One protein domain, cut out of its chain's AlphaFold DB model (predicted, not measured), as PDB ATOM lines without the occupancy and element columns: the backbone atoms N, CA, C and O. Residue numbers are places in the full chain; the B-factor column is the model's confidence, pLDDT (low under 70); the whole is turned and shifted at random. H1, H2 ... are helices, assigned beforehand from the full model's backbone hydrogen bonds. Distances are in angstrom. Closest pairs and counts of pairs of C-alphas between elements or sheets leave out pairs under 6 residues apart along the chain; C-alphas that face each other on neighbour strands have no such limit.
ATOM      1  N   GLU A   4      -5.305   2.969  69.056       96.00
ATOM      2  CA  GLU A   4      -4.671   2.480  67.832       96.00
ATOM      3  C   GLU A   4      -5.691   1.890  66.863       96.00
ATOM      4  O   GLU A   4      -5.761   2.346  65.727       96.00
ATOM      5  N   ALA A   5      -6.569   0.990  67.314       96.62
ATOM      6  CA  ALA A   5      -7.620   0.427  66.468       96.62
ATOM      7  C   ALA A   5      -8.621   1.496  66.006       96.62
ATOM      8  O   ALA A   5      -9.037   1.485  64.851       96.62
ATOM      9  N   LYS A   6      -8.950   2.485  66.855       95.56
ATOM     10  CA  LYS A   6      -9.742   3.657  66.428       95.56
ATOM     11  C   LYS A   6      -9.047   4.463  65.333       95.56
ATOM     12  O   LYS A   6      -9.709   4.948  64.425       95.56
ATOM     13  N   THR A   7      -7.730   4.627  65.424       95.50
ATOM     14  CA  THR A   7      -6.941   5.360  64.423       95.50
ATOM     15  C   THR A   7      -6.860   4.567  63.118       95.50
ATOM     16  O   THR A   7      -7.084   5.136  62.055       95.50
ATOM     17  N   ALA A   8      -6.643   3.251  63.196       96.62
ATOM     18  CA  ALA A   8      -6.615   2.360  62.039       96.62
ATOM     19  C   ALA A   8      -7.964   2.321  61.302       96.62
ATOM     20  O   ALA A   8      -7.989   2.460  60.086       96.62
ATOM     21  N   LEU A   9      -9.086   2.220  62.027       97.88
ATOM     22  CA  LEU A   9     -10.438   2.274  61.446       97.88
ATOM     23  C   LEU A   9     -10.839   3.673  60.961       97.88
ATOM     24  O   LEU A   9     -11.730   3.802  60.123       97.88
ATOM     25  N   GLY A  10     -10.182   4.722  61.458       97.50
ATOM     26  CA  GLY A  10     -10.417   6.093  61.014       97.50
ATOM     27  C   GLY A  10     -10.057   6.310  59.546       97.50
ATOM     28  O   GLY A  10     -10.755   7.047  58.860       97.50
ATOM     29  N   VAL A  11      -9.018   5.642  59.039       97.81
ATOM     30  CA  VAL A  11      -8.567   5.791  57.644       97.81
ATOM     31  C   VAL A  11      -9.605   5.285  56.630       97.81
ATOM     32  O   VAL A  11     -10.018   6.082  55.790       97.81
ATOM     33  N   PRO A  12     -10.092   4.027  56.682       98.00
ATOM     34  CA  PRO A  12     -11.112   3.566  55.741       98.00
ATOM     35  C   PRO A  12     -12.421   4.348  55.889       98.00
ATOM     36  O   PRO A  12     -13.075   4.633  54.890       98.00
ATOM     37  N   LEU A  13     -12.780   4.769  57.107       98.00
ATOM     38  CA  LEU A  13     -13.941   5.633  57.320       98.00
ATOM     39  C   LEU A  13     -13.783   6.998  56.625       98.00
ATOM     40  O   LEU A  13     -14.733   7.474  56.008       98.00
ATOM     41  N   ALA A  14     -12.593   7.607  56.691       98.00
ATOM     42  CA  ALA A  14     -12.283   8.847  55.982       98.00
ATOM     43  C   ALA A  14     -12.410   8.671  54.460       98.00
ATOM     44  O   ALA A  14     -13.032   9.505  53.807       98.00
ATOM     45  N   VAL A  15     -11.900   7.564  53.909       97.75
ATOM     46  CA  VAL A  15     -12.030   7.240  52.477       97.75
ATOM     47  C   VAL A  15     -13.499   7.103  52.073       97.75
ATOM     48  O   VAL A  15     -13.920   7.724  51.100       97.75
ATOM     49  N   ILE A  16     -14.301   6.352  52.832       97.94
ATOM     50  CA  ILE A  16     -15.734   6.166  52.544       97.94
ATOM     51  C   ILE A  16     -16.475   7.507  52.575       97.94
ATOM     52  O   ILE A  16     -17.245   7.809  51.664       97.94
ATOM     53  N   ALA A  17     -16.226   8.326  53.599       98.00
ATOM     54  CA  ALA A  17     -16.838   9.645  53.717       98.00
ATOM     55  C   ALA A  17     -16.434  10.571  52.557       98.00
ATOM     56  O   ALA A  17     -17.289  11.261  52.003       98.00
ATOM     57  N   TRP A  18     -15.160  10.552  52.155       98.12
ATOM     58  CA  TRP A  18     -14.667  11.317  51.011       98.12
ATOM     59  C   TRP A  18     -15.345  10.890  49.702       98.12
ATOM     60  O   TRP A  18     -15.885  11.745  49.000       98.12
ATOM     61  N   ILE A  19     -15.405   9.582  49.413       96.88
ATOM     62  CA  ILE A  19     -16.076   9.036  48.218       96.88
ATOM     63  C   ILE A  19     -17.548   9.447  48.202       96.88
ATOM     64  O   ILE A  19     -18.054   9.897  47.175       96.88
ATOM     65  N   PHE A  20     -18.238   9.325  49.338       97.94
ATOM     66  CA  PHE A  20     -19.647   9.693  49.442       97.94
ATOM     67  C   PHE A  20     -19.878  11.172  49.106       97.94
ATOM     68  O   PHE A  20     -20.761  11.486  48.310       97.94
ATOM     69  N   VAL A  21     -19.064  12.079  49.656       97.38
ATOM     70  CA  VAL A  21     -19.161  13.519  49.363       97.38
ATOM     71  C   VAL A  21     -18.842  13.815  47.902       97.38
ATOM     72  O   VAL A  21     -19.543  14.619  47.286       97.38
ATOM     73  N   TYR A  22     -17.828  13.160  47.336       95.94
ATOM     74  CA  TYR A  22     -17.463  13.328  45.933       95.94
ATOM     75  C   TYR A  22     -18.610  12.911  45.002       95.94
ATOM     76  O   TYR A  22     -19.053  13.708  44.177       95.94
ATOM     77  N   LEU A  23     -19.158  11.705  45.193       96.75
ATOM     78  CA  LEU A  23     -20.273  11.190  44.393       96.75
ATOM     79  C   LEU A  23     -21.537  12.037  44.550       96.75
ATOM     80  O   LEU A  23     -22.206  12.325  43.559       96.75
ATOM     81  N   LEU A  24     -21.851  12.469  45.773       97.12
ATOM     82  CA  LEU A  24     -23.005  13.329  46.029       97.12
ATOM     83  C   LEU A  24     -22.854  14.693  45.343       97.12
ATOM     84  O   LEU A  24     -23.804  15.180  44.738       97.12
ATOM     85  N   SER A  25     -21.661  15.288  45.406       95.50
ATOM     86  CA  SER A  25     -21.367  16.563  44.739       95.50
ATOM     87  C   SER A  25     -21.468  16.425  43.221       95.50
ATOM     88  O   SER A  25     -22.054  17.283  42.566       95.50
ATOM     89  N   TYR A  26     -20.953  15.323  42.668       94.56
ATOM     90  CA  TYR A  26     -21.048  15.030  41.241       94.56
ATOM     91  C   TYR A  26     -22.508  14.875  40.805       94.56
ATOM     92  O   TYR A  26     -22.948  15.557  39.887       94.56
ATOM     93  N   ALA A  27     -23.291  14.055  41.513       96.19
ATOM     94  CA  ALA A  27     -24.709  13.859  41.221       96.19
ATOM     95  C   ALA A  27     -25.516  15.166  41.322       96.19
ATOM     96  O   ALA A  27     -26.349  15.440  40.460       96.19
ATOM     97  N   ALA A  28     -25.252  15.985  42.344       96.06
ATOM     98  CA  ALA A  28     -25.932  17.263  42.539       96.06
ATOM     99  C   ALA A  28     -25.637  18.256  41.406       96.06
ATOM    100  O   ALA A  28     -26.550  18.923  40.922       96.06
ATOM    101  N   LEU A  29     -24.381  18.341  40.963       94.19
ATOM    102  CA  LEU A  29     -23.995  19.227  39.867       94.19
ATOM    103  C   LEU A  29     -24.507  18.712  38.516       94.19
ATOM    104  O   LEU A  29     -25.010  19.504  37.731       94.19
ATOM    105  N   SER A  30     -24.492  17.401  38.273       93.50
ATOM    106  CA  SER A  30     -25.082  16.832  37.052       93.50
ATOM    107  C   SER A  30     -26.593  17.062  36.980       93.50
ATOM    108  O   SER A  30     -27.129  17.358  35.916       93.50
ATOM    109  N   LEU A  31     -27.297  16.976  38.114       94.88
ATOM    110  CA  LEU A  31     -28.720  17.313  38.173       94.88
ATOM    111  C   LEU A  31     -28.959  18.802  37.871       94.88
ATOM    112  O   LEU A  31     -29.946  19.153  37.225       94.88
ATOM    113  N   LEU A  32     -28.053  19.673  38.323       94.31
ATOM    114  CA  LEU A  32     -28.115  21.106  38.053       94.31
ATOM    115  C   LEU A  32     -27.894  21.426  36.565       94.31
ATOM    116  O   LEU A  32     -28.607  22.280  36.038       94.31
ATOM    117  N   ASP A  33     -26.967  20.735  35.896       92.88
ATOM    118  CA  ASP A  33     -26.756  20.833  34.441       92.88
ATOM    119  C   ASP A  33     -28.026  20.469  33.673       92.88
ATOM    120  O   ASP A  33     -28.527  21.265  32.875       92.88
ATOM    121  N   MET A  34     -28.617  19.316  34.003       93.88
ATOM    122  CA  MET A  34     -29.865  18.855  33.387       93.88
ATOM    123  C   MET A  34     -31.006  19.858  33.580       93.88
ATOM    124  O   MET A  34     -31.767  20.118  32.653       93.88
ATOM    125  N   ALA A  35     -31.118  20.454  34.770       95.56
ATOM    126  CA  ALA A  35     -32.156  21.438  35.065       95.56
ATOM    127  C   ALA A  35     -31.965  22.767  34.312       95.56
ATOM    128  O   ALA A  35     -32.940  23.482  34.081       95.56
ATOM    129  N   ARG A  36     -30.724  23.117  33.950       95.06
ATOM    130  CA  ARG A  36     -30.393  24.368  33.248       95.06
ATOM    131  C   ARG A  36     -30.289  24.211  31.733       95.06
ATOM    132  O   ARG A  36     -30.256  25.228  31.047       95.06
ATOM    133  N   GLY A  37     -30.226  22.980  31.222       94.94
ATOM    134  CA  GLY A  37     -29.934  22.720  29.810       94.94
ATOM    135  C   GLY A  37     -28.556  23.246  29.392       94.94
ATOM    136  O   GLY A  37     -28.380  23.658  28.249       94.94
ATOM    137  N   LEU A  38     -27.614  23.307  30.338       91.81
ATOM    138  CA  LEU A  38     -26.234  23.715  30.098       91.81
ATOM    139  C   LEU A  38     -25.372  22.458  30.088       91.81
ATOM    140  O   LEU A  38     -25.251  21.792  31.112       91.81
ATOM    141  N   ASP A  39     -24.752  22.171  28.950       86.75
ATOM    142  CA  ASP A  39     -23.758  21.110  28.846       86.75
ATOM    143  C   ASP A  39     -22.359  21.728  28.987       86.75
ATOM    144  O   ASP A  39     -21.938  22.528  28.152       86.75
ATOM    145  N   GLY A  40     -21.632  21.360  30.047       78.94
ATOM    146  CA  GLY A  40     -20.193  21.638  30.161       78.94
ATOM    147  C   GLY A  40     -19.809  23.066  30.566       78.94
ATOM    148  O   GLY A  40     -18.945  23.674  29.939       78.94
ATOM    149  N   ASP A  41     -20.411  23.608  31.629       91.50
ATOM    150  CA  ASP A  41     -19.954  24.876  32.216       91.50
ATOM    151  C   ASP A  41     -18.615  24.693  32.960       91.50
ATOM    152  O   ASP A  41     -18.513  23.920  33.920       91.50
ATOM    153  N   TRP A  42     -17.597  25.453  32.548       92.50
ATOM    154  CA  TRP A  42     -16.254  25.459  33.142       92.50
ATOM    155  C   TRP A  42     -16.276  25.711  34.659       92.50
ATOM    156  O   TRP A  42     -15.421  25.212  35.401       92.50
ATOM    157  N   LEU A  43     -17.261  26.478  35.152       92.31
ATOM    158  CA  LEU A  43     -17.404  26.747  36.580       92.31
ATOM    159  C   LEU A  43     -17.750  25.463  37.337       92.31
ATOM    160  O   LEU A  43     -17.215  25.211  38.417       92.31
ATOM    161  N   GLN A  44     -18.628  24.635  36.774       92.31
ATOM    162  CA  GLN A  44     -19.006  23.372  37.397       92.31
ATOM    163  C   GLN A  44     -17.870  22.364  37.370       92.31
ATOM    164  O   GLN A  44     -17.669  21.667  38.363       92.31
ATOM    165  N   GLU A  45     -17.106  22.322  36.282       90.94
ATOM    166  CA  GLU A  45     -15.890  21.517  36.197       90.94
ATOM    167  C   GLU A  45     -14.897  21.923  37.293       90.94
ATOM    168  O   GLU A  45     -14.488  21.091  38.103       90.94
ATOM    169  N   THR A  46     -14.652  23.225  37.452       92.44
ATOM    170  CA  THR A  46     -13.787  23.751  38.521       92.44
ATOM    171  C   THR A  46     -14.285  23.349  39.915       92.44
ATOM    172  O   THR A  46     -13.502  22.933  40.772       92.44
ATOM    173  N   VAL A  47     -15.596  23.435  40.168       94.69
ATOM    174  CA  VAL A  47     -16.184  23.018  41.453       94.69
ATOM    175  C   VAL A  47     -16.028  21.509  41.670       94.69
ATOM    176  O   VAL A  47     -15.679  21.096  42.779       94.69
ATOM    177  N   ARG A  48     -16.244  20.682  40.642       93.12
ATOM    178  CA  ARG A  48     -16.098  19.215  40.721       93.12
ATOM    179  C   ARG A  48     -14.655  18.796  40.978       93.12
ATOM    180  O   ARG A  48     -14.433  17.871  41.755       93.12
ATOM    181  N   GLU A  49     -13.694  19.477  40.367       92.56
ATOM    182  CA  GLU A  49     -12.281  19.096  40.438       92.56
ATOM    183  C   GLU A  49     -11.548  19.654  41.660       92.56
ATOM    184  O   GLU A  49     -10.657  18.995  42.195       92.56
ATOM    185  N   TRP A  50     -11.924  20.842  42.143       94.19
ATOM    186  CA  TRP A  50     -11.196  21.514  43.226       94.19
ATOM    187  C   TRP A  50     -12.004  21.612  44.514       94.19
ATOM    188  O   TRP A  50     -11.505  21.304  45.599       94.19
ATOM    189  N   VAL A  51     -13.268  22.022  44.423       96.06
ATOM    190  CA  VAL A  51     -14.078  22.299  45.616       96.06
ATOM    191  C   VAL A  51     -14.608  21.007  46.228       96.06
ATOM    192  O   VAL A  51     -14.474  20.813  47.437       96.06
ATOM    193  N   ALA A  52     -15.168  20.104  45.420       96.25
ATOM    194  CA  ALA A  52     -15.738  18.852  45.913       96.25
ATOM    195  C   ALA A  52     -14.702  17.952  46.620       96.25
ATOM    196  O   ALA A  52     -15.006  17.469  47.713       96.25
ATOM    197  N   PRO A  53     -13.466  17.772  46.112       96.81
ATOM    198  CA  PRO A  53     -12.456  16.970  46.800       96.81
ATOM    199  C   PRO A  53     -11.969  17.625  48.092       96.81
ATOM    200  O   PRO A  53     -11.809  16.943  49.107       96.81
ATOM    201  N   GLY A  54     -11.806  18.953  48.096       97.06
ATOM    202  CA  GLY A  54     -11.473  19.702  49.307       97.06
ATOM    203  C   GLY A  54     -12.551  19.595  50.382       97.06
ATOM    204  O   GLY A  54     -12.254  19.268  51.534       97.06
ATOM    205  N   LEU A  55     -13.818  19.771  50.003       97.44
ATOM    206  CA  LEU A  55     -14.952  19.545  50.898       97.44
ATOM    207  C   LEU A  55     -14.997  18.090  51.383       97.44
ATOM    208  O   LEU A  55     -15.214  17.844  52.569       97.44
ATOM    209  N   GLY A  56     -14.726  17.131  50.496       97.69
ATOM    210  CA  GLY A  56     -14.607  15.717  50.836       97.69
ATOM    211  C   GLY A  56     -13.553  15.471  51.911       97.69
ATOM    212  O   GLY A  56     -13.832  14.786  52.891       97.69
ATOM    213  N   GLY A  57     -12.364  16.068  51.780       97.81
ATOM    214  CA  GLY A  57     -11.293  15.950  52.773       97.81
ATOM    215  C   GLY A  57     -11.683  16.540  54.127       97.81
ATOM    216  O   GLY A  57     -11.455  15.929  55.174       97.81
ATOM    217  N   TYR A  58     -12.355  17.695  54.113       97.81
ATOM    218  CA  TYR A  58     -12.884  18.315  55.325       97.81
ATOM    219  C   TYR A  58     -13.896  17.405  56.041       97.81
ATOM    220  O   TYR A  58     -13.753  17.099  57.231       97.81
ATOM    221  N   VAL A  59     -14.908  16.938  55.304       97.81
ATOM    222  CA  VAL A  59     -15.977  16.085  55.838       97.81
ATOM    223  C   VAL A  59     -15.426  14.742  56.307       97.81
ATOM    224  O   VAL A  59     -15.864  14.250  57.345       97.81
ATOM    225  N   ALA A  60     -14.436  14.177  55.613       98.12
ATOM    226  CA  ALA A  60     -13.804  12.919  55.989       98.12
ATOM    227  C   ALA A  60     -13.215  12.970  57.406       98.12
ATOM    228  O   ALA A  60     -13.549  12.140  58.255       98.12
ATOM    229  N   ILE A  61     -12.403  13.985  57.710       97.75
ATOM    230  CA  ILE A  61     -11.806  14.138  59.047       97.75
ATOM    231  C   ILE A  61     -12.867  14.477  60.097       97.75
ATOM    232  O   ILE A  61     -12.826  13.951  61.216       97.75
ATOM    233  N   HIS A  62     -13.849  15.308  59.740       96.31
ATOM    234  CA  HIS A  62     -14.953  15.632  60.637       96.31
ATOM    235  C   HIS A  62     -15.779  14.386  61.007       96.31
ATOM    236  O   HIS A  62     -16.099  14.176  62.182       96.31
ATOM    237  N   ALA A  63     -16.071  13.522  60.031       97.06
ATOM    238  CA  ALA A  63     -16.789  12.268  60.228       97.06
ATOM    239  C   ALA A  63     -16.021  11.317  61.155       97.06
ATOM    240  O   ALA A  63     -16.611  10.773  62.090       97.06
ATOM    241  N   VAL A  64     -14.703  11.177  60.976       97.12
ATOM    242  CA  VAL A  64     -13.865  10.354  61.866       97.12
ATOM    243  C   VAL A  64     -13.892  10.877  63.299       97.12
ATOM    244  O   VAL A  64     -14.071  10.090  64.227       97.12
ATOM    245  N   ASN A  65     -13.766  12.190  63.504       95.62
ATOM    246  CA  ASN A  65     -13.829  12.770  64.848       95.62
ATOM    247  C   ASN A  65     -15.191  12.523  65.520       95.62
ATOM    248  O   ASN A  65     -15.250  12.248  66.719       95.62
ATOM    249  N   LYS A  66     -16.277  12.605  64.745       95.81
ATOM    250  CA  LYS A  66     -17.644  12.419  65.241       95.81
ATOM    251  C   LYS A  66     -17.968  10.954  65.553       95.81
ATOM    252  O   LYS A  66     -18.571  10.678  66.584       95.81
ATOM    253  N   ILE A  67     -17.579  10.028  64.677       96.69
ATOM    254  CA  ILE A  67     -17.929   8.599  64.774       96.69
ATOM    255  C   ILE A  67     -16.929   7.834  65.654       96.69
ATOM    256  O   ILE A  67     -17.318   6.944  66.407       96.69
ATOM    257  N   LEU A  68     -15.642   8.187  65.595       95.94
ATOM    258  CA  LEU A  68     -14.553   7.542  66.338       95.94
ATOM    259  C   LEU A  68     -13.846   8.544  67.269       95.94
ATOM    260  O   LEU A  68     -12.651   8.829  67.096       95.94
ATOM    261  N   PRO A  69     -14.544   9.062  68.301       93.56
ATOM    262  CA  PRO A  69     -13.953  10.011  69.232       93.56
ATOM    263  C   PRO A  69     -12.764   9.386  69.977       93.56
ATOM    264  O   PRO A  69     -12.782   8.217  70.393       93.56
ATOM    265  N   GLY A  70     -11.708  10.183  70.148       91.06
ATOM    266  CA  GLY A  70     -10.448   9.769  70.774       91.06
ATOM    267  C   GLY A  70      -9.463   9.054  69.840       91.06
ATOM    268  O   GLY A  70      -8.438   8.564  70.311       91.06
ATOM    269  N   SER A  71      -9.750   8.977  68.537       93.62
ATOM    270  CA  SER A  71      -8.759   8.601  67.520       93.62
ATOM    271  C   SER A  71      -7.658   9.665  67.395       93.62
ATOM    272  O   SER A  71      -7.858  10.844  67.708       93.62
ATOM    273  N   ARG A  72      -6.466   9.272  66.928       95.50
ATOM    274  CA  ARG A  72      -5.381  10.224  66.655       95.50
ATOM    275  C   ARG A  72      -5.589  10.868  65.282       95.50
ATOM    276  O   ARG A  72      -4.950  10.470  64.312       95.50
ATOM    277  N   LEU A  73      -6.459  11.876  65.206       95.06
ATOM    278  CA  LEU A  73      -6.875  12.505  63.941       95.06
ATOM    279  C   LEU A  73      -5.712  12.960  63.045       95.06
ATOM    280  O   LEU A  73      -5.782  12.766  61.838       95.06
ATOM    281  N   LYS A  74      -4.620  13.489  63.623       95.56
ATOM    282  CA  LYS A  74      -3.395  13.845  62.876       95.56
ATOM    283  C   LYS A  74      -2.880  12.674  62.033       95.56
ATOM    284  O   LYS A  74      -2.599  12.839  60.855       95.56
ATOM    285  N   TRP A  75      -2.792  11.490  62.637       96.62
ATOM    286  CA  TRP A  75      -2.320  10.285  61.958       96.62
ATOM    287  C   TRP A  75      -3.326   9.780  60.932       96.62
ATOM    288  O   TRP A  75      -2.917   9.389  59.845       96.62
ATOM    289  N   VAL A  76      -4.627   9.850  61.235       96.94
ATOM    290  CA  VAL A  76      -5.672   9.497  60.261       96.94
ATOM    291  C   VAL A  76      -5.554  10.362  59.008       96.94
ATOM    292  O   VAL A  76      -5.513   9.821  57.911       96.94
ATOM    293  N   ALA A  77      -5.438  11.683  59.163       97.12
ATOM    294  CA  ALA A  77      -5.315  12.611  58.043       97.12
ATOM    295  C   ALA A  77      -4.029  12.399  57.233       97.12
ATOM    296  O   ALA A  77      -4.084  12.394  56.006       97.12
ATOM    297  N   ILE A  78      -2.888  12.187  57.902       97.12
ATOM    298  CA  ILE A  78      -1.610  11.916  57.228       97.12
ATOM    299  C   ILE A  78      -1.700  10.628  56.409       97.12
ATOM    300  O   ILE A  78      -1.348  10.640  55.234       97.12
ATOM    301  N   ILE A  79      -2.187   9.534  57.005       97.75
ATOM    302  CA  ILE A  79      -2.290   8.244  56.311       97.75
ATOM    303  C   ILE A  79      -3.291   8.350  55.158       97.75
ATOM    304  O   ILE A  79      -2.979   7.925  54.055       97.75
ATOM    305  N   PHE A  80      -4.447   8.978  55.381       97.81
ATOM    306  CA  PHE A  80      -5.448   9.219  54.343       97.81
ATOM    307  C   PHE A  80      -4.871   9.991  53.141       97.81
ATOM    308  O   PHE A  80      -4.977   9.529  52.006       97.81
ATOM    309  N   CYS A  81      -4.183  11.110  53.384       97.75
ATOM    310  CA  CYS A  81      -3.509  11.878  52.335       97.75
ATOM    311  C   CYS A  81      -2.404  11.085  51.633       97.75
ATOM    312  O   CYS A  81      -2.327  11.088  50.405       97.75
ATOM    313  N   ALA A  82      -1.563  10.380  52.393       97.38
ATOM    314  CA  ALA A  82      -0.500   9.555  51.832       97.38
ATOM    315  C   ALA A  82      -1.066   8.449  50.930       97.38
ATOM    316  O   ALA A  82      -0.525   8.213  49.854       97.38
ATOM    317  N   SER A  83      -2.180   7.818  51.315       96.19
ATOM    318  CA  SER A  83      -2.862   6.824  50.484       96.19
ATOM    319  C   SER A  83      -3.352   7.408  49.157       96.19
ATOM    320  O   SER A  83      -3.178   6.761  48.129       96.19
ATOM    321  N   LEU A  84      -3.901   8.628  49.144       94.88
ATOM    322  CA  LEU A  84      -4.332   9.289  47.903       94.88
ATOM    323  C   LEU A  84      -3.156   9.638  46.984       94.88
ATOM    324  O   LEU A  84      -3.245   9.429  45.773       94.88
ATOM    325  N   VAL A  85      -2.051  10.124  47.556       95.75
ATOM    326  CA  VAL A  85      -0.812  10.411  46.815       95.75
ATOM    327  C   VAL A  85      -0.241   9.127  46.214       95.75
ATOM    328  O   VAL A  85       0.040   9.079  45.021       95.75
ATOM    329  N   LEU A  86      -0.111   8.065  47.017       94.94
ATOM    330  CA  LEU A  86       0.397   6.772  46.554       94.94
ATOM    331  C   LEU A  86      -0.504   6.155  45.485       94.94
ATOM    332  O   LEU A  86       0.010   5.601  44.516       94.94
ATOM    333  N   PHE A  87      -1.825   6.285  45.631       92.88
ATOM    334  CA  PHE A  87      -2.777   5.840  44.620       92.88
ATOM    335  C   PHE A  87      -2.530   6.542  43.283       92.88
ATOM    336  O   PHE A  87      -2.410   5.862  42.271       92.88
ATOM    337  N   HIS A  88      -2.360   7.868  43.272       89.50
ATOM    338  CA  HIS A  88      -2.090   8.608  42.036       89.50
ATOM    339  C   HIS A  88      -0.721   8.259  41.440       89.50
ATOM    340  O   HIS A  88      -0.640   7.960  40.252       89.50
ATOM    341  N   ILE A  89       0.346   8.201  42.245       90.88
ATOM    342  CA  ILE A  89       1.686   7.814  41.761       90.88
ATOM    343  C   ILE A  89       1.665   6.405  41.154       90.88
ATOM    344  O   ILE A  89       2.220   6.184  40.075       90.88
ATOM    345  N   GLY A  90       1.029   5.454  41.842       88.25
ATOM    346  CA  GLY A  90       0.900   4.072  41.385       88.25
ATOM    347  C   GLY A  90       0.051   3.965  40.121       88.25
ATOM    348  O   GLY A  90       0.456   3.297  39.173       88.25
ATOM    349  N   PHE A  91      -1.075   4.679  40.069       84.00
ATOM    350  CA  PHE A  91      -1.948   4.749  38.899       84.00
ATOM    351  C   PHE A  91      -1.211   5.307  37.675       84.00
ATOM    352  O   PHE A  91      -1.263   4.702  36.605       84.00
ATOM    353  N   PHE A  92      -0.438   6.385  37.837       80.38
ATOM    354  CA  PHE A  92       0.392   6.945  36.768       80.38
ATOM    355  C   PHE A  92       1.528   6.018  36.349       80.38
ATOM    356  O   PHE A  92       1.817   5.901  35.163       80.38
ATOM    357  N   SER A  93       2.166   5.336  37.296       83.31
ATOM    358  CA  SER A  93       3.253   4.406  36.981       83.31
ATOM    359  C   SER A  93       2.738   3.160  36.251       83.31
ATOM    360  O   SER A  93       3.427   2.621  35.390       83.31
ATOM    361  N   PHE A  94       1.515   2.721  36.560       85.38
ATOM    362  CA  PHE A  94       0.887   1.553  35.948       85.38
ATOM    363  C   PHE A  94       0.256   1.863  34.581       85.38
ATOM    364  O   PHE A  94       0.479   1.124  33.625       85.38
ATOM    365  N   LEU A  95      -0.501   2.959  34.458       78.12
ATOM    366  CA  LEU A  95      -1.232   3.311  33.228       78.12
ATOM    367  C   LEU A  95      -0.503   4.315  32.334       78.12
ATOM    368  O   LEU A  95      -0.748   4.355  31.128       78.12
ATOM    369  N   GLY A  96       0.400   5.123  32.890       64.25
ATOM    370  CA  GLY A  96       1.119   6.167  32.154       64.25
ATOM    371  C   GLY A  96       2.101   5.622  31.121       64.25
ATOM    372  O   GLY A  96       2.431   6.322  30.170       64.25
ATOM    373  N   HIS A  97       2.508   4.353  31.225       69.31
ATOM    374  CA  HIS A  97       3.282   3.727  30.153       69.31
ATOM    375  C   HIS A  97       2.435   3.485  28.885       69.31
ATOM    376  O   HIS A  97       2.986   3.357  27.789       69.31
ATOM    377  N   SER A  98       1.105   3.445  29.020       77.56
ATOM    378  CA  SER A  98       0.163   3.202  27.922       77.56
ATOM    379  C   SER A  98      -0.615   4.449  27.490       77.56
ATOM    380  O   SER A  98      -1.079   4.500  26.352       77.56
ATOM    381  N   LEU A  99      -0.745   5.464  28.350       78.06
ATOM    382  CA  LEU A  99      -1.531   6.672  28.089       78.06
ATOM    383  C   LEU A  99      -0.645   7.925  28.125       78.06
ATOM    384  O   LEU A  99      -0.043   8.255  29.145       78.06
ATOM    385  N   LYS A 100      -0.578   8.651  27.001       83.25
ATOM    386  CA  LYS A 100       0.055   9.976  26.939       83.25
ATOM    387  C   LYS A 100      -0.903  11.013  27.524       83.25
ATOM    388  O   LYS A 100      -1.756  11.519  26.806       83.25
ATOM    389  N   PHE A 101      -0.756  11.319  28.808       83.06
ATOM    390  CA  PHE A 101      -1.513  12.393  29.451       83.06
ATOM    391  C   PHE A 101      -0.967  13.768  29.068       83.06
ATOM    392  O   PHE A 101       0.253  13.979  29.046       83.06
ATOM    393  N   SER A 102      -1.865  14.714  28.813       90.81
ATOM    394  CA  SER A 102      -1.498  16.120  28.645       90.81
ATOM    395  C   SER A 102      -1.074  16.739  29.985       90.81
ATOM    396  O   SER A 102      -1.467  16.279  31.058       90.81
ATOM    397  N   LEU A 103      -0.283  17.817  29.942       89.25
ATOM    398  CA  LEU A 103       0.093  18.553  31.156       89.25
ATOM    399  C   LEU A 103      -1.148  19.052  31.918       89.25
ATOM    400  O   LEU A 103      -1.149  19.046  33.145       89.25
ATOM    401  N   GLY A 104      -2.206  19.438  31.194       88.62
ATOM    402  CA  GLY A 104      -3.469  19.880  31.786       88.62
ATOM    403  C   GLY A 104      -4.117  18.797  32.645       88.62
ATOM    404  O   GLY A 104      -4.407  19.041  33.811       88.62
ATOM    405  N   GLU A 105      -4.242  17.578  32.116       87.00
ATOM    406  CA  GLU A 105      -4.811  16.436  32.850       87.00
ATOM    407  C   GLU A 105      -3.971  16.043  34.071       87.00
ATOM    408  O   GLU A 105      -4.506  15.645  35.102       87.00
ATOM    409  N   GLN A 106      -2.643  16.167  33.989       88.19
ATOM    410  CA  GLN A 106      -1.791  15.928  35.155       88.19
ATOM    411  C   GLN A 106      -2.060  16.969  36.248       88.19
ATOM    412  O   GLN A 106      -2.197  16.613  37.418       88.19
ATOM    413  N   VAL A 107      -2.169  18.249  35.881       90.25
ATOM    414  CA  VAL A 107      -2.441  19.330  36.839       90.25
ATOM    415  C   VAL A 107      -3.800  19.151  37.513       90.25
ATOM    416  O   VAL A 107      -3.874  19.307  38.732       90.25
ATOM    417  N   THR A 108      -4.852  18.786  36.775       88.69
ATOM    418  CA  THR A 108      -6.190  18.581  37.360       88.69
ATOM    419  C   THR A 108      -6.209  17.394  38.322       88.69
ATOM    420  O   THR A 108      -6.703  17.514  39.447       88.69
ATOM    421  N   GLN A 109      -5.566  16.279  37.958       88.25
ATOM    422  CA  GLN A 109      -5.470  15.102  38.829       88.25
ATOM    423  C   GLN A 109      -4.695  15.385  40.124       88.25
ATOM    424  O   GLN A 109      -5.151  15.040  41.217       88.25
ATOM    425  N   TRP A 110      -3.549  16.065  40.044       93.19
ATOM    426  CA  TRP A 110      -2.807  16.468  41.245       93.19
ATOM    427  C   TRP A 110      -3.544  17.542  42.055       93.19
ATOM    428  O   TRP A 110      -3.473  17.538  43.289       93.19
ATOM    429  N   GLY A 111      -4.298  18.416  41.385       94.00
ATOM    430  CA  GLY A 111      -5.154  19.425  42.003       94.00
ATOM    431  C   GLY A 111      -6.165  18.821  42.975       94.00
ATOM    432  O   GLY A 111      -6.266  19.276  44.117       94.00
ATOM    433  N   MET A 112      -6.815  17.720  42.586       94.69
ATOM    434  CA  MET A 112      -7.751  16.976  43.438       94.69
ATOM    435  C   MET A 112      -7.105  16.488  44.746       94.69
ATOM    436  O   MET A 112      -7.693  16.609  45.831       94.69
ATOM    437  N   VAL A 113      -5.889  15.938  44.664       96.12
ATOM    438  CA  VAL A 113      -5.150  15.431  45.833       96.12
ATOM    439  C   VAL A 113      -4.784  16.580  46.772       96.12
ATOM    440  O   VAL A 113      -5.024  16.497  47.981       96.12
ATOM    441  N   ILE A 114      -4.264  17.678  46.218       96.88
ATOM    442  CA  ILE A 114      -3.897  18.877  46.983       96.88
ATOM    443  C   ILE A 114      -5.127  19.460  47.681       96.88
ATOM    444  O   ILE A 114      -5.082  19.707  48.889       96.88
ATOM    445  N   ALA A 115      -6.235  19.625  46.955       97.12
ATOM    446  CA  ALA A 115      -7.480  20.144  47.502       97.12
ATOM    447  C   ALA A 115      -7.989  19.275  48.660       97.12
ATOM    448  O   ALA A 115      -8.286  19.792  49.741       97.12
ATOM    449  N   THR A 116      -8.003  17.951  48.482       97.94
ATOM    450  CA  THR A 116      -8.418  16.997  49.525       97.94
ATOM    451  C   THR A 116      -7.564  17.120  50.788       97.94
ATOM    452  O   THR A 116      -8.090  17.147  51.910       97.94
ATOM    453  N   CYS A 117      -6.247  17.237  50.634       97.81
ATOM    454  CA  CYS A 117      -5.348  17.393  51.773       97.81
ATOM    455  C   CYS A 117      -5.484  18.756  52.454       97.81
ATOM    456  O   CYS A 117      -5.467  18.817  53.687       97.81
ATOM    457  N   ALA A 118      -5.710  19.827  51.693       97.94
ATOM    458  CA  ALA A 118      -5.996  21.147  52.245       97.94
ATOM    459  C   ALA A 118      -7.286  21.140  53.085       97.94
ATOM    460  O   ALA A 118      -7.282  21.594  54.230       97.94
ATOM    461  N   GLY A 119      -8.366  20.547  52.572       96.94
ATOM    462  CA  GLY A 119      -9.620  20.399  53.317       96.94
ATOM    463  C   GLY A 119      -9.463  19.578  54.599       96.94
ATOM    464  O   GLY A 119      -9.936  19.982  55.665       96.94
ATOM    465  N   SER A 120      -8.719  18.472  54.522       97.00
ATOM    466  CA  SER A 120      -8.393  17.631  55.683       97.00
ATOM    467  C   SER A 120      -7.611  18.411  56.749       97.00
ATOM    468  O   SER A 120      -7.903  18.310  57.943       97.00
ATOM    469  N   TYR A 121      -6.642  19.227  56.327       96.75
ATOM    470  CA  TYR A 121      -5.848  20.076  57.214       96.75
ATOM    471  C   TYR A 121      -6.696  21.153  57.907       96.75
ATOM    472  O   TYR A 121      -6.585  21.346  59.120       96.75
ATOM    473  N   ILE A 122      -7.602  21.807  57.172       96.00
ATOM    474  CA  ILE A 122      -8.539  22.788  57.739       96.00
ATOM    475  C   ILE A 122      -9.427  22.129  58.804       96.00
ATOM    476  O   ILE A 122      -9.588  22.683  59.894       96.00
ATOM    477  N   ALA A 123      -9.954  20.931  58.532       95.12
ATOM    478  CA  ALA A 123     -10.767  20.197  59.498       95.12
ATOM    479  C   ALA A 123      -9.995  19.878  60.787       95.12
ATOM    480  O   ALA A 123     -10.535  20.064  61.878       95.12
ATOM    481  N   LEU A 124      -8.727  19.459  60.690       93.62
ATOM    482  CA  LEU A 124      -7.889  19.209  61.869       93.62
ATOM    483  C   LEU A 124      -7.793  20.445  62.770       93.62
ATOM    484  O   LEU A 124      -8.033  20.335  63.975       93.62
ATOM    485  N   ASN A 125      -7.514  21.609  62.184       91.00
ATOM    486  CA  ASN A 125      -7.332  22.857  62.928       91.00
ATOM    487  C   ASN A 125      -8.620  23.353  63.603       91.00
ATOM    488  O   ASN A 125      -8.556  24.061  64.606       91.00
ATOM    489  N   GLN A 126      -9.789  22.961  63.091       89.31
ATOM    490  CA  GLN A 126     -11.082  23.314  63.683       89.31
ATOM    491  C   GLN A 126     -11.542  22.341  64.780       89.31
ATOM    492  O   GLN A 126     -12.478  22.652  65.519       89.31
ATOM    493  N   THR A 127     -10.917  21.166  64.928       81.50
ATOM    494  CA  THR A 127     -11.366  20.199  65.941       81.50
ATOM    495  C   THR A 127     -10.954  20.617  67.363       81.50
ATOM    496  O   THR A 127      -9.766  20.792  67.645       81.50
ATOM    497  N   PRO A 128     -11.898  20.704  68.325       69.88
ATOM    498  CA  PRO A 128     -11.592  21.140  69.692       69.88
ATOM    499  C   PRO A 128     -10.634  20.180  70.415       69.88
ATOM    500  O   PRO A 128      -9.838  20.602  71.253       69.88
ATOM    501  N   ALA A 129     -10.659  18.892  70.052       64.00
ATOM    502  CA  ALA A 129      -9.720  17.892  70.554       64.00
ATOM    503  C   ALA A 129      -8.264  18.208  70.163       64.00
ATOM    504  O   ALA A 129      -7.356  17.987  70.964       64.00
ATOM    505  N   PHE A 130      -8.037  18.761  68.968       56.16
ATOM    506  CA  PHE A 130      -6.716  19.179  68.503       56.16
ATOM    507  C   PHE A 130      -6.251  20.449  69.220       56.16
ATOM    508  O   PHE A 130      -5.160  20.457  69.795       56.16
ATOM    509  N   VAL A 131      -7.114  21.472  69.285       61.81
ATOM    510  CA  VAL A 131      -6.833  22.734  69.996       61.81
ATOM    511  C   VAL A 131      -6.497  22.469  71.470       61.81
ATOM    512  O   VAL A 131      -5.587  23.077  72.032       61.81
ATOM    513  N   SER A 132      -7.185  21.513  72.104       57.81
ATOM    514  CA  SER A 132      -6.928  21.154  73.501       57.81
ATOM    515  C   SER A 132      -5.694  20.266  73.703       57.81
ATOM    516  O   SER A 132      -5.099  20.320  74.781       57.81
ATOM    517  N   ALA A 133      -5.309  19.440  72.723       57.34
ATOM    518  CA  ALA A 133      -4.104  18.612  72.808       57.34
ATOM    519  C   ALA A 133      -2.826  19.450  72.667       57.34
ATOM    520  O   ALA A 133      -1.841  19.182  73.353       57.34
ATOM    521  N   GLU A 134      -2.856  20.482  71.823       57.06
ATOM    522  CA  GLU A 134      -1.754  21.437  71.687       57.06
ATOM    523  C   GLU A 134      -1.680  22.386  72.896       57.06
ATOM    524  O   GLU A 134      -0.601  22.688  73.401       57.06
ATOM    525  N   LYS A 135      -2.834  22.755  73.468       51.09
ATOM    526  CA  LYS A 135      -2.935  23.567  74.690       51.09
ATOM    527  C   LYS A 135      -2.904  22.734  75.979       51.09
ATOM    528  O   LYS A 135      -3.611  23.037  76.939       51.09
ATOM    529  N   LYS A 136      -2.057  21.706  76.057       53.00
ATOM    530  CA  LYS A 136      -1.652  21.117  77.346       53.00
ATOM    531  C   LYS A 136      -0.467  21.900  77.922       53.00
ATOM    532  O   LYS A 136       0.585  21.346  78.220       53.00
TER     533      LYS A 136
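This is residues 4 to 136 of the 174 residues of an uncharacterized protein of Marinobacter salarius (UniProt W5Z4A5). Two helical hairpins, H1 with H2 and H3 with H4, join where H2 packs on H4; H1 and H3 meet near their starts and splay apart beyond. Residues 131 to 136 stick out, of which 131 to 134 belong to H5. The 133 printed residues are all helix in class, only just compact, close to loose, with radius of gyration of the C-alphas 16.6 A and spans of 52 by 40 by 23 A.

Start at H1, residues 4 to 36, which touches H2, residues 42 to 67, closest at C-alphas 14 and 60, 4.3 A. H2, H3, residues 73 to 95, and H4, residues 103 to 126, form an up-and-down bundle, each running against the one before. H2 touches H4 at C-alphas 54 and 116, 4.1 A. H5, residues 128 to 134, is close to H4 but not clearly touching, at C-alphas 130 and 124, 6.7 A. Every O i to N i+4 pair is within hydrogen-bond range in H3 and H5, against 27 of 29 in H1, 20 of 22 in H2 and 19 of 20 in H4.

Find C-alpha 4 at (-4.671, 2.480, 67.832); H1 runs 48.3 A from there. H5 ends at C-alpha 134 (-1.754, 21.437, 71.687).

The printed part has no cut; pLDDT is under 70 at residues 96 to 97 and 128 to 136.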